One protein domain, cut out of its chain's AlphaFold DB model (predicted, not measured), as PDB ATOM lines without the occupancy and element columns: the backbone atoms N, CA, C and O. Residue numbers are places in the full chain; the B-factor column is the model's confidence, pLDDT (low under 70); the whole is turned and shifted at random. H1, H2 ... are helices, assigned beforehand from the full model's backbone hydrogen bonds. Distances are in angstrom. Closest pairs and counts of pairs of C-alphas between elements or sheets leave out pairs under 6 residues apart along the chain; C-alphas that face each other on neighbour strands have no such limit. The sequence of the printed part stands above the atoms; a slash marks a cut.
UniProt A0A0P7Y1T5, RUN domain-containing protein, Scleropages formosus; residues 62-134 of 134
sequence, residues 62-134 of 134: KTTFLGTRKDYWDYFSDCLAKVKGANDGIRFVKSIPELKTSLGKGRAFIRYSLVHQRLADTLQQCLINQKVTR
ATOM      1  N   LYS A  62     -20.173  40.504 -30.509       91.56
ATOM      2  CA  LYS A  62     -19.357  41.105 -29.452       91.56
ATOM      3  C   LYS A  62     -19.167  40.096 -28.328       91.56
ATOM      4  O   LYS A  62     -20.082  39.349 -27.987       91.56
ATOM      5  N   THR A  63     -18.001  40.122 -27.700       93.44
ATOM      6  CA  THR A  63     -17.682  39.311 -26.523       93.44
ATOM      7  C   THR A  63     -17.150  40.198 -25.401       93.44
ATOM      8  O   THR A  63     -16.695  41.324 -25.612       93.44
ATOM      9  N   THR A  64     -17.271  39.724 -24.166       89.62
ATOM     10  CA  THR A  64     -16.562  40.310 -23.021       89.62
ATOM     11  C   THR A  64     -15.079  39.929 -23.061       89.62
ATOM     12  O   THR A  64     -14.689  39.026 -23.798       89.62
ATOM     13  N   PHE A  65     -14.251  40.568 -22.228       89.69
ATOM     14  CA  PHE A  65     -12.824  40.235 -22.116       89.69
ATOM     15  C   PHE A  65     -12.571  38.749 -21.789       89.69
ATOM     16  O   PHE A  65     -11.601  38.173 -22.262       89.69
ATOM     17  N   LEU A  66     -13.475  38.111 -21.036       91.81
ATOM     18  CA  LEU A  66     -13.408  36.684 -20.694       91.81
ATOM     19  C   LEU A  66     -14.087  35.771 -21.735       91.81
ATOM     20  O   LEU A  66     -14.341  34.603 -21.462       91.81
ATOM     21  N   GLY A  67     -14.431  36.292 -22.915       89.88
ATOM     22  CA  GLY A  67     -14.955  35.505 -24.034       89.88
ATOM     23  C   GLY A  67     -16.459  35.217 -24.000       89.88
ATOM     24  O   GLY A  67     -16.977  34.600 -24.924       89.88
ATOM     25  N   THR A  68     -17.208  35.679 -22.993       89.88
ATOM     26  CA  THR A  68     -18.673  35.499 -22.983       89.88
ATOM     27  C   THR A  68     -19.325  36.328 -24.089       89.88
ATOM     28  O   THR A  68     -19.113  37.543 -24.138       89.88
ATOM     29  N   ARG A  69     -20.134  35.687 -24.942       91.00
ATOM     30  CA  ARG A  69     -20.900  36.346 -26.009       91.00
ATOM     31  C   ARG A  69     -21.912  37.338 -25.432       91.00
ATOM     32  O   ARG A  69     -22.672  37.005 -24.519       91.00
ATOM     33  N   LYS A  70     -21.895  38.549 -25.981       95.94
ATOM     34  CA  LYS A  70     -22.887  39.591 -25.737       95.94
ATOM     35  C   LYS A  70     -24.074  39.427 -26.680       95.94
ATOM     36  O   LYS A  70     -23.932  38.880 -27.770       95.94
ATOM     37  N   ASP A  71     -25.222  39.921 -26.246       97.38
ATOM     38  CA  ASP A  71     -26.486  39.851 -26.978       97.38
ATOM     39  C   ASP A  71     -27.294  41.144 -26.750       97.38
ATOM     40  O   ASP A  71     -26.797  42.109 -26.161       97.38
ATOM     41  N   TYR A  72     -28.547  41.200 -27.201       97.81
ATOM     42  CA  TYR A  72     -29.386  42.403 -27.119       97.81
ATOM     43  C   TYR A  72     -29.647  42.898 -25.682       97.81
ATOM     44  O   TYR A  72     -29.973  44.068 -25.480       97.81
ATOM     45  N   TRP A  73     -29.435  42.065 -24.659       97.81
ATOM     46  CA  TRP A  73     -29.391  42.520 -23.266       97.81
ATOM     47  C   TRP A  73     -28.272  43.528 -23.003       97.81
ATOM     48  O   TRP A  73     -28.488  44.518 -22.302       97.81
ATOM     49  N   ASP A  74     -27.079  43.292 -23.550       97.25
ATOM     50  CA  ASP A  74     -25.954  44.210 -23.388       97.25
ATOM     51  C   ASP A  74     -26.270  45.550 -24.055       97.25
ATOM     52  O   ASP A  74     -26.011  46.593 -23.463       97.25
ATOM     53  N   TYR A  75     -26.929  45.525 -25.219       96.88
ATOM     54  CA  TYR A  75     -27.447  46.727 -25.878       96.88
ATOM     55  C   TYR A  75     -28.431  47.499 -24.983       96.88
ATOM     56  O   TYR A  75     -28.250  48.699 -24.771       96.88
ATOM     57  N   PHE A  76     -29.424  46.829 -24.387       97.44
ATOM     58  CA  PHE A  76     -30.346  47.481 -23.447       97.44
ATOM     59  C   PHE A  76     -29.629  48.049 -22.221       97.44
ATOM     60  O   PHE A  76     -29.889  49.185 -21.819       97.44
ATOM     61  N   SER A  77     -28.695  47.296 -21.635       96.00
ATOM     62  CA  SER A  77     -27.910  47.765 -20.492       96.00
ATOM     63  C   SER A  77     -27.065  48.990 -20.859       96.00
ATOM     64  O   SER A  77     -27.024  49.941 -20.078       96.00
ATOM     65  N   ASP A  78     -26.429  49.002 -22.030       94.94
ATOM     66  CA  ASP A  78     -25.599  50.118 -22.497       94.94
ATOM     67  C   ASP A  78     -26.441  51.371 -22.792       94.94
ATOM     68  O   ASP A  78     -26.039  52.483 -22.437       94.94
ATOM     69  N   CYS A  79     -27.637  51.203 -23.363       95.19
ATOM     70  CA  CYS A  79     -28.566  52.301 -23.623       95.19
ATOM     71  C   CYS A  79     -29.157  52.907 -22.344       95.19
ATOM     72  O   CYS A  79     -29.278  54.129 -22.249       95.19
ATOM     73  N   LEU A  80     -29.536  52.074 -21.369       94.44
ATOM     74  CA  LEU A  80     -30.466  52.481 -20.309       94.44
ATOM     75  C   LEU A  80     -29.835  52.604 -18.923       94.44
ATOM     76  O   LEU A  80     -30.376  53.317 -18.082       94.44
ATOM     77  N   ALA A  81     -28.695  51.962 -18.635       88.31
ATOM     78  CA  ALA A  81     -28.180  51.876 -17.260       88.31
ATOM     79  C   ALA A  81     -27.949  53.243 -16.586       88.31
ATOM     80  O   ALA A  81     -28.096  53.361 -15.366       88.31
ATOM     81  N   LYS A  82     -27.608  54.271 -17.374       83.88
ATOM     82  CA  LYS A  82     -27.331  55.639 -16.901       83.88
ATOM     83  C   LYS A  82     -28.527  56.591 -17.029       83.88
ATOM     84  O   LYS A  82     -28.419  57.748 -16.629       83.88
ATOM     85  N   VAL A  83     -29.656  56.127 -17.560       84.69
ATOM     86  CA  VAL A  83     -30.865  56.937 -17.750       84.69
ATOM     87  C   VAL A  83     -31.709  56.873 -16.474       84.69
ATOM     88  O   VAL A  83     -32.232  55.819 -16.106       84.69
ATOM     89  N   LYS A  84     -31.820  58.002 -15.758       80.75
ATOM     90  CA  LYS A  84     -32.650  58.096 -14.542       80.75
ATOM     91  C   LYS A  84     -34.114  57.793 -14.887       80.75
ATOM     92  O   LYS A  84     -34.641  58.356 -15.837       80.75
ATOM     93  N   GLY A  85     -34.756  56.918 -14.112       76.75
ATOM     94  CA  GLY A  85     -36.167  56.539 -14.284       76.75
ATOM     95  C   GLY A  85     -36.434  55.430 -15.313       76.75
ATOM     96  O   GLY A  85     -37.509  54.842 -15.294       76.75
ATOM     97  N   ALA A  86     -35.460  55.086 -16.163       77.00
ATOM     98  CA  ALA A  86     -35.593  54.017 -17.163       77.00
ATOM     99  C   ALA A  86     -34.802  52.741 -16.813       77.00
ATOM    100  O   ALA A  86     -34.893  51.729 -17.503       77.00
ATOM    101  N   ASN A  87     -34.019  52.765 -15.731       90.12
ATOM    102  CA  ASN A  87     -33.091  51.689 -15.386       90.12
ATOM    103  C   ASN A  87     -33.623  50.672 -14.362       90.12
ATOM    104  O   ASN A  87     -32.877  49.774 -13.970       90.12
ATOM    105  N   ASP A  88     -34.892  50.749 -13.953       93.62
ATOM    106  CA  ASP A  88     -35.467  49.806 -12.980       93.62
ATOM    107  C   ASP A  88     -35.499  48.372 -13.510       93.62
ATOM    108  O   ASP A  88     -35.087  47.454 -12.805       93.62
ATOM    109  N   GLY A  89     -35.866  48.178 -14.782       95.88
ATOM    110  CA  GLY A  89     -35.798  46.856 -15.411       95.88
ATOM    111  C   GLY A  89     -34.369  46.324 -15.513       95.88
ATOM    112  O   GLY A  89     -34.136  45.130 -15.341       95.88
ATOM    113  N   ILE A  90     -33.385  47.213 -15.706       97.38
ATOM    114  CA  ILE A  90     -31.970  46.827 -15.710       97.38
ATOM    115  C   ILE A  90     -31.544  46.343 -14.321       97.38
ATOM    116  O   ILE A  90     -30.852  45.329 -14.217       97.38
ATOM    117  N   ARG A  91     -31.950  47.042 -13.251       96.12
ATOM    118  CA  ARG A  91     -31.660  46.630 -11.869       96.12
ATOM    119  C   ARG A  91     -32.339  45.306 -11.528       96.12
ATOM    120  O   ARG A  91     -31.665  44.419 -11.018       96.12
ATOM    121  N   PHE A  92     -33.619  45.167 -11.870       97.00
ATOM    122  CA  PHE A  92     -34.405  43.959 -11.627       97.00
ATOM    123  C   PHE A  92     -33.778  42.725 -12.280       97.00
ATOM    124  O   PHE A  92     -33.524  41.725 -11.619       97.00
ATOM    125  N   VAL A  93     -33.439  42.789 -13.569       98.06
ATOM    126  CA  VAL A  93     -32.839  41.634 -14.255       98.06
ATOM    127  C   VAL A  93     -31.451  41.303 -13.698       98.06
ATOM    128  O   VAL A  93     -31.092  40.132 -13.591       98.06
ATOM    129  N   LYS A  94     -30.665  42.314 -13.298       96.62
ATOM    130  CA  LYS A  94     -29.355  42.097 -12.658       96.62
ATOM    131  C   LYS A  94     -29.457  41.459 -11.272       96.62
ATOM    132  O   LYS A  94     -28.486  40.828 -10.863       96.62
ATOM    133  N   SER A  95     -30.581  41.609 -10.570       97.75
ATOM    134  CA  SER A  95     -30.780  41.004  -9.251       97.75
ATOM    135  C   SER A  95     -31.232  39.544  -9.292       97.75
ATOM    136  O   SER A  95     -31.323  38.947  -8.228       97.75
ATOM    137  N   ILE A  96     -31.507  38.961 -10.467       98.19
ATOM    138  CA  ILE A  96     -31.919  37.554 -10.604       98.19
ATOM    139  C   ILE A  96     -30.668  36.677 -10.799       98.19
ATOM    140  O   ILE A  96     -30.101  36.660 -11.900       98.19
ATOM    141  N   PRO A  97     -30.194  35.953  -9.766       97.19
ATOM    142  CA  PRO A  97     -28.948  35.198  -9.848       97.19
ATOM    143  C   PRO A  97     -29.021  34.001 -10.802       97.19
ATOM    144  O   PRO A  97     -27.980  33.561 -11.292       97.19
ATOM    145  N   GLU A  98     -30.206  33.473 -11.097       98.19
ATOM    146  CA  GLU A  98     -30.433  32.322 -11.978       98.19
ATOM    147  C   GLU A  98     -30.157  32.654 -13.453       98.19
ATOM    148  O   GLU A  98     -29.801  31.773 -14.237       98.19
ATOM    149  N   LEU A  99     -30.250  33.929 -13.848       97.69
ATOM    150  CA  LEU A  99     -30.007  34.364 -15.223       97.69
ATOM    151  C   LEU A  99     -28.502  34.470 -15.502       97.69
ATOM    152  O   LEU A  99     -27.856  35.482 -15.222       97.69
ATOM    153  N   LYS A 100     -27.932  33.414 -16.088       95.31
ATOM    154  CA  LYS A 100     -26.482  33.322 -16.344       95.31
ATOM    155  C   LYS A 100     -26.032  33.887 -17.692       95.31
ATOM    156  O   LYS A 100     -24.883  34.300 -17.813       95.31
ATOM    157  N   THR A 101     -26.907  33.934 -18.692       95.75
ATOM    158  CA  THR A 101     -26.548  34.321 -20.068       95.75
ATOM    159  C   THR A 101     -27.085  35.701 -20.435       95.75
ATOM    160  O   THR A 101     -28.099  36.144 -19.894       95.75
ATOM    161  N   SER A 102     -26.416  36.382 -21.375       97.62
ATOM    162  CA  SER A 102     -26.906  37.657 -21.918       97.62
ATOM    163  C   SER A 102     -28.286  37.487 -22.564       97.62
ATOM    164  O   SER A 102     -29.226  38.192 -22.206       97.62
ATOM    165  N   LEU A 103     -28.455  36.448 -23.388       98.00
ATOM    166  CA  LEU A 103     -29.738  36.094 -23.997       98.00
ATOM    167  C   LEU A 103     -30.856  35.888 -22.957       98.00
ATOM    168  O   LEU A 103     -31.933  36.466 -23.075       98.00
ATOM    169  N   GLY A 104     -30.599  35.115 -21.894       98.19
ATOM    170  CA  GLY A 104     -31.583  34.874 -20.833       98.19
ATOM    171  C   GLY A 104     -31.986  36.155 -20.098       98.19
ATOM    172  O   GLY A 104     -33.168  36.379 -19.839       98.19
ATOM    173  N   LYS A 105     -31.017  37.037 -19.825       98.50
ATOM    174  CA  LYS A 105     -31.280  38.368 -19.256       98.50
ATOM    175  C   LYS A 105     -32.102  39.241 -20.200       98.50
ATOM    176  O   LYS A 105     -33.007  39.937 -19.749       98.50
ATOM    177  N   GLY A 106     -31.842  39.164 -21.500       98.56
ATOM    178  CA  GLY A 106     -32.588  39.892 -22.522       98.56
ATOM    179  C   GLY A 106     -34.057  39.488 -22.550       98.56
ATOM    180  O   GLY A 106     -34.935  40.346 -22.464       98.56
ATOM    181  N   ARG A 107     -34.327  38.179 -22.563       98.69
ATOM    182  CA  ARG A 107     -35.692  37.635 -22.489       98.69
ATOM    183  C   ARG A 107     -36.410  38.070 -21.213       98.69
ATOM    184  O   ARG A 107     -37.553  38.520 -21.275       98.69
ATOM    185  N   ALA A 108     -35.732  38.002 -20.065       98.69
ATOM    186  CA  ALA A 108     -36.288  38.471 -18.796       98.69
ATOM    187  C   ALA A 108     -36.603  39.975 -18.820       98.69
ATOM    188  O   ALA A 108     -37.642  40.392 -18.314       98.69
ATOM    189  N   PHE A 109     -35.751  40.787 -19.448       98.50
ATOM    190  CA  PHE A 109     -35.959  42.228 -19.576       98.50
ATOM    191  C   PHE A 109     -37.162  42.581 -20.459       98.50
ATOM    192  O   PHE A 109     -37.944  43.462 -20.093       98.50
ATOM    193  N   ILE A 110     -37.353  41.878 -21.581       98.56
ATOM    194  CA  ILE A 110     -38.531  42.046 -22.449       98.56
ATOM    195  C   ILE A 110     -39.803  41.715 -21.664       98.56
ATOM    196  O   ILE A 110     -40.730  42.522 -21.629       98.56
ATOM    197  N   ARG A 111     -39.824  40.573 -20.969       98.38
ATOM    198  CA  ARG A 111     -40.977  40.133 -20.166       98.38
ATOM    199  C   ARG A 111     -41.279  41.087 -19.011       98.38
ATOM    200  O   ARG A 111     -42.426  41.479 -18.831       98.38
ATOM    201  N   TYR A 112     -40.252  41.540 -18.293       98.12
ATOM    202  CA  TYR A 112     -40.390  42.590 -17.282       98.12
ATOM    203  C   TYR A 112     -41.024  43.853 -17.880       98.12
ATOM    204  O   TYR A 112     -41.960  44.411 -17.312       98.12
ATOM    205  N   SER A 113     -40.544  44.289 -19.045       97.94
ATOM    206  CA  SER A 113     -41.035  45.496 -19.714       97.94
ATOM    207  C   SER A 113     -42.487  45.370 -20.182       97.94
ATOM    208  O   SER A 113     -43.215  46.360 -20.123       97.94
ATOM    209  N   LEU A 114     -42.922  44.177 -20.606       98.12
ATOM    210  CA  LEU A 114     -44.322  43.889 -20.939       98.12
ATOM    211  C   LEU A 114     -45.226  43.973 -19.707       98.12
ATOM    212  O   LEU A 114     -46.208  44.707 -19.734       98.12
ATOM    213  N   VAL A 115     -44.854  43.296 -18.613       97.75
ATOM    214  CA  VAL A 115     -45.617  43.307 -17.349       97.75
ATOM    215  C   VAL A 115     -45.801  44.729 -16.817       97.75
ATOM    216  O   VAL A 115     -46.863  45.074 -16.312       97.75
ATOM    217  N   HIS A 116     -44.785  45.578 -16.973       96.81
ATOM    218  CA  HIS A 116     -44.834  46.968 -16.519       96.81
ATOM    219  C   HIS A 116     -45.392  47.939 -17.572       96.81
ATOM    220  O   HIS A 116     -45.416  49.137 -17.310       96.81
ATOM    221  N   GLN A 117     -45.815  47.454 -18.747       96.88
ATOM    222  CA  GLN A 117     -46.380  48.256 -19.843       96.88
ATOM    223  C   GLN A 117     -45.433  49.343 -20.387       96.88
ATOM    224  O   GLN A 117     -45.863  50.436 -20.738       96.88
ATOM    225  N   ARG A 118     -44.124  49.058 -20.466       96.44
ATOM    226  CA  ARG A 118     -43.090  50.046 -20.862       96.44
ATOM    227  C   ARG A 118     -42.238  49.628 -22.050       96.44
ATOM    228  O   ARG A 118     -41.240  50.285 -22.344       96.44
ATOM    229  N   LEU A 119     -42.546  48.502 -22.692       97.81
ATOM    230  CA  LEU A 119     -41.672  47.943 -23.726       97.81
ATOM    231  C   LEU A 119     -41.481  48.905 -24.909       97.81
ATOM    232  O   LEU A 119     -40.355  49.058 -25.375       97.81
ATOM    233  N   ALA A 120     -42.541  49.586 -25.353       97.50
ATOM    234  CA  ALA A 120     -42.461  50.546 -26.454       97.50
ATOM    235  C   ALA A 120     -41.528  51.724 -26.120       97.50
ATOM    236  O   ALA A 120     -40.563  51.956 -26.848       97.50
ATOM    237  N   ASP A 121     -41.742  52.396 -24.985       95.31
ATOM    238  CA  ASP A 121     -40.891  53.498 -24.515       95.31
ATOM    239  C   ASP A 121     -39.437  53.061 -24.314       95.31
ATOM    240  O   ASP A 121     -38.500  53.763 -24.693       95.31
ATOM    241  N   THR A 122     -39.239  51.863 -23.760       95.75
ATOM    242  CA  THR A 122     -37.915  51.271 -23.536       95.75
ATOM    243  C   THR A 122     -37.163  51.075 -24.852       95.75
ATOM    244  O   THR A 122     -36.003  51.479 -24.975       95.75
ATOM    245  N   LEU A 123     -37.819  50.485 -25.858       96.88
ATOM    246  CA  LEU A 123     -37.240  50.291 -27.188       96.88
ATOM    247  C   LEU A 123     -36.957  51.635 -27.864       96.88
ATOM    248  O   LEU A 123     -35.865  51.830 -28.398       96.88
ATOM    249  N   GLN A 124     -37.896  52.580 -27.791       95.25
ATOM    250  CA  GLN A 124     -37.740  53.912 -28.370       95.25
ATOM    251  C   GLN A 124     -36.525  54.644 -27.787       95.25
ATOM    252  O   GLN A 124     -35.711  55.180 -28.541       95.25
ATOM    253  N   GLN A 125     -36.355  54.630 -26.462       94.00
ATOM    254  CA  GLN A 125     -35.199  55.242 -25.802       94.00
ATOM    255  C   GLN A 125     -33.874  54.635 -26.271       94.00
ATOM    256  O   GLN A 125     -32.898  55.361 -26.468       94.00
ATOM    257  N   CYS A 126     -33.838  53.320 -26.497       95.31
ATOM    258  CA  CYS A 126     -32.652  52.658 -27.028       95.31
ATOM    259  C   CYS A 126     -32.370  53.084 -28.477       95.31
ATOM    260  O   CYS A 126     -31.255  53.482 -28.796       95.31
ATOM    261  N   LEU A 127     -33.384  53.071 -29.347       94.00
ATOM    262  CA  LEU A 127     -33.233  53.384 -30.774       94.00
ATOM    263  C   LEU A 127     -32.850  54.851 -31.043       94.00
ATOM    264  O   LEU A 127     -32.145  55.144 -32.013       94.00
ATOM    265  N   ILE A 128     -33.261  55.780 -30.173       94.19
ATOM    266  CA  ILE A 128     -32.846  57.191 -30.241       94.19
ATOM    267  C   ILE A 128     -31.371  57.363 -29.829       94.19
ATOM    268  O   ILE A 128     -30.714  58.309 -30.272       94.19
ATOM    269  N   ASN A 129     -30.801  56.443 -29.039       91.56
ATOM    270  CA  ASN A 129     -29.392  56.473 -28.644       91.56
ATOM    271  C   ASN A 129     -28.462  55.994 -29.775       91.56
ATOM    272  O   ASN A 129     -27.790  54.965 -29.694       91.56
ATOM    273  N   GLN A 130     -28.354  56.818 -30.816       89.69
ATOM    274  CA  GLN A 130     -27.551  56.569 -32.016       89.69
ATOM    275  C   GLN A 130     -26.073  56.258 -31.733       89.69
ATOM    276  O   GLN A 130     -25.407  55.653 -32.565       89.69
ATOM    277  N   LYS A 131     -25.529  56.663 -30.579       89.81
ATOM    278  CA  LYS A 131     -24.142  56.337 -30.212       89.81
ATOM    279  C   LYS A 131     -23.956  54.849 -29.917       89.81
ATOM    280  O   LYS A 131     -22.872  54.333 -30.155       89.81
ATOM    281  N   VAL A 132     -24.983  54.191 -29.383       90.75
ATOM    282  CA  VAL A 132     -24.940  52.776 -28.992       90.75
ATOM    283  C   VAL A 132     -25.474  51.878 -30.112       90.75
ATOM    284  O   VAL A 132     -24.932  50.797 -30.322       90.75
ATOM    285  N   THR A 133     -26.489  52.331 -30.855       90.31
ATOM    286  CA  THR A 133     -27.167  51.546 -31.907       90.31
ATOM    287  C   THR A 133     -26.336  51.343 -33.184       90.31
ATOM    288  O   THR A 133     -26.623  50.428 -33.947       90.31
ATOM    289  N   ARG A 134     -25.323  52.183 -33.438       73.25
ATOM    290  CA  ARG A 134     -24.530  52.190 -34.684       73.25
ATOM    291  C   ARG A 134     -23.587  50.999 -34.899       73.25
ATOM    292  O   ARG A 134     -22.979  50.441 -33.958       73.25
TER     293      ARG A 134
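AT A GLANCE: This is residues 62 to 134 of the 134 residues of the protein "RUN domain-containing protein" of Scleropages formosus (UniProt A0A0P7Y1T5). The longest helix, H3, crosses H1 at a steep angle, and H1 lies in the middle of a small cluster of crossed helices. H2 forms a hairpin with H3 on one side, H4 turns off from the end of H3 and crosses H1 about perpendicularly, and the short H5 packs on H1 where the chain ends. The stretch before H1, residues 62 to 71, reaches away from the helices, with Leu 66 far out. The printed part has 73 residues with five named helices, in the order H1 to H5, and no named strand; its class is all helix. It is compact, with a radius of gyration of the C-alphas of 11.9 A and spans of 32 by 29 by 17 A.

IN THESE COORDINATES: H3, residues 102 to 115, is 20.1 A long from C-alpha 102 at (-26.906, 37.657, -21.918) to C-alpha 115 at (-45.617, 43.307, -17.349). H1 is residues 72 to 80, 12.2 A, beginning with C-alpha 72 at (-29.386, 42.403, -27.119). H2 is residues 88 to 94, 9.8 A. H4 is residues 119 to 128, 14.3 A. H5 is residues 130 to 133, 5.0 A, ending with C-alpha 133 at (-27.167, 51.546, -31.907).

HOW THE PARTS SIT: H3 and H1 touch, the closest C-alphas being those of Trp 73 and Gly 106, 4.2 A apart; they run the same way at a steep tilt of 60 degrees. H1 is the hub, touching the four other helices. H2 and H3 are a helical hairpin and touch, closest at the C-alphas of Val 93 and Lys 105, 6.2 A; they run opposite ways at 35.1 degrees, a tilt only just steep. H1 and H2, also a helical hairpin, only just touch, with 3 pairs of C-alphas within 8 A, the closest being Ser 77 and Ile 90 at 6.3 A. H4 touches H1 about perpendicular, at 75 degrees, closest at the C-alphas of Cys 79 and Cys 126, 5.3 A. H3, with residues 110 to 113 alone, touches H4 only at the corner. H5 touches H1, closest at the C-alphas of Cys 79 and Val 132, 6.5 A. H2 is apart from H4 and H5, and H3 from H5. In H1, H2, H3 and H4 every O i to N i+4 pair is within hydrogen-bond range; H5 is too short for such a pair.

THE WHOLE: The two C-alphas farthest apart, those of Leu 66 and Gln 117, are 35.0 A apart. The printed part has no cut and ends at Arg 134, the chain's last residue. The links H3 to H4 and H4 to H5 are tight, the other two short. The mean pLDDT of the printed part is 94.1, and no printed residue is under 70.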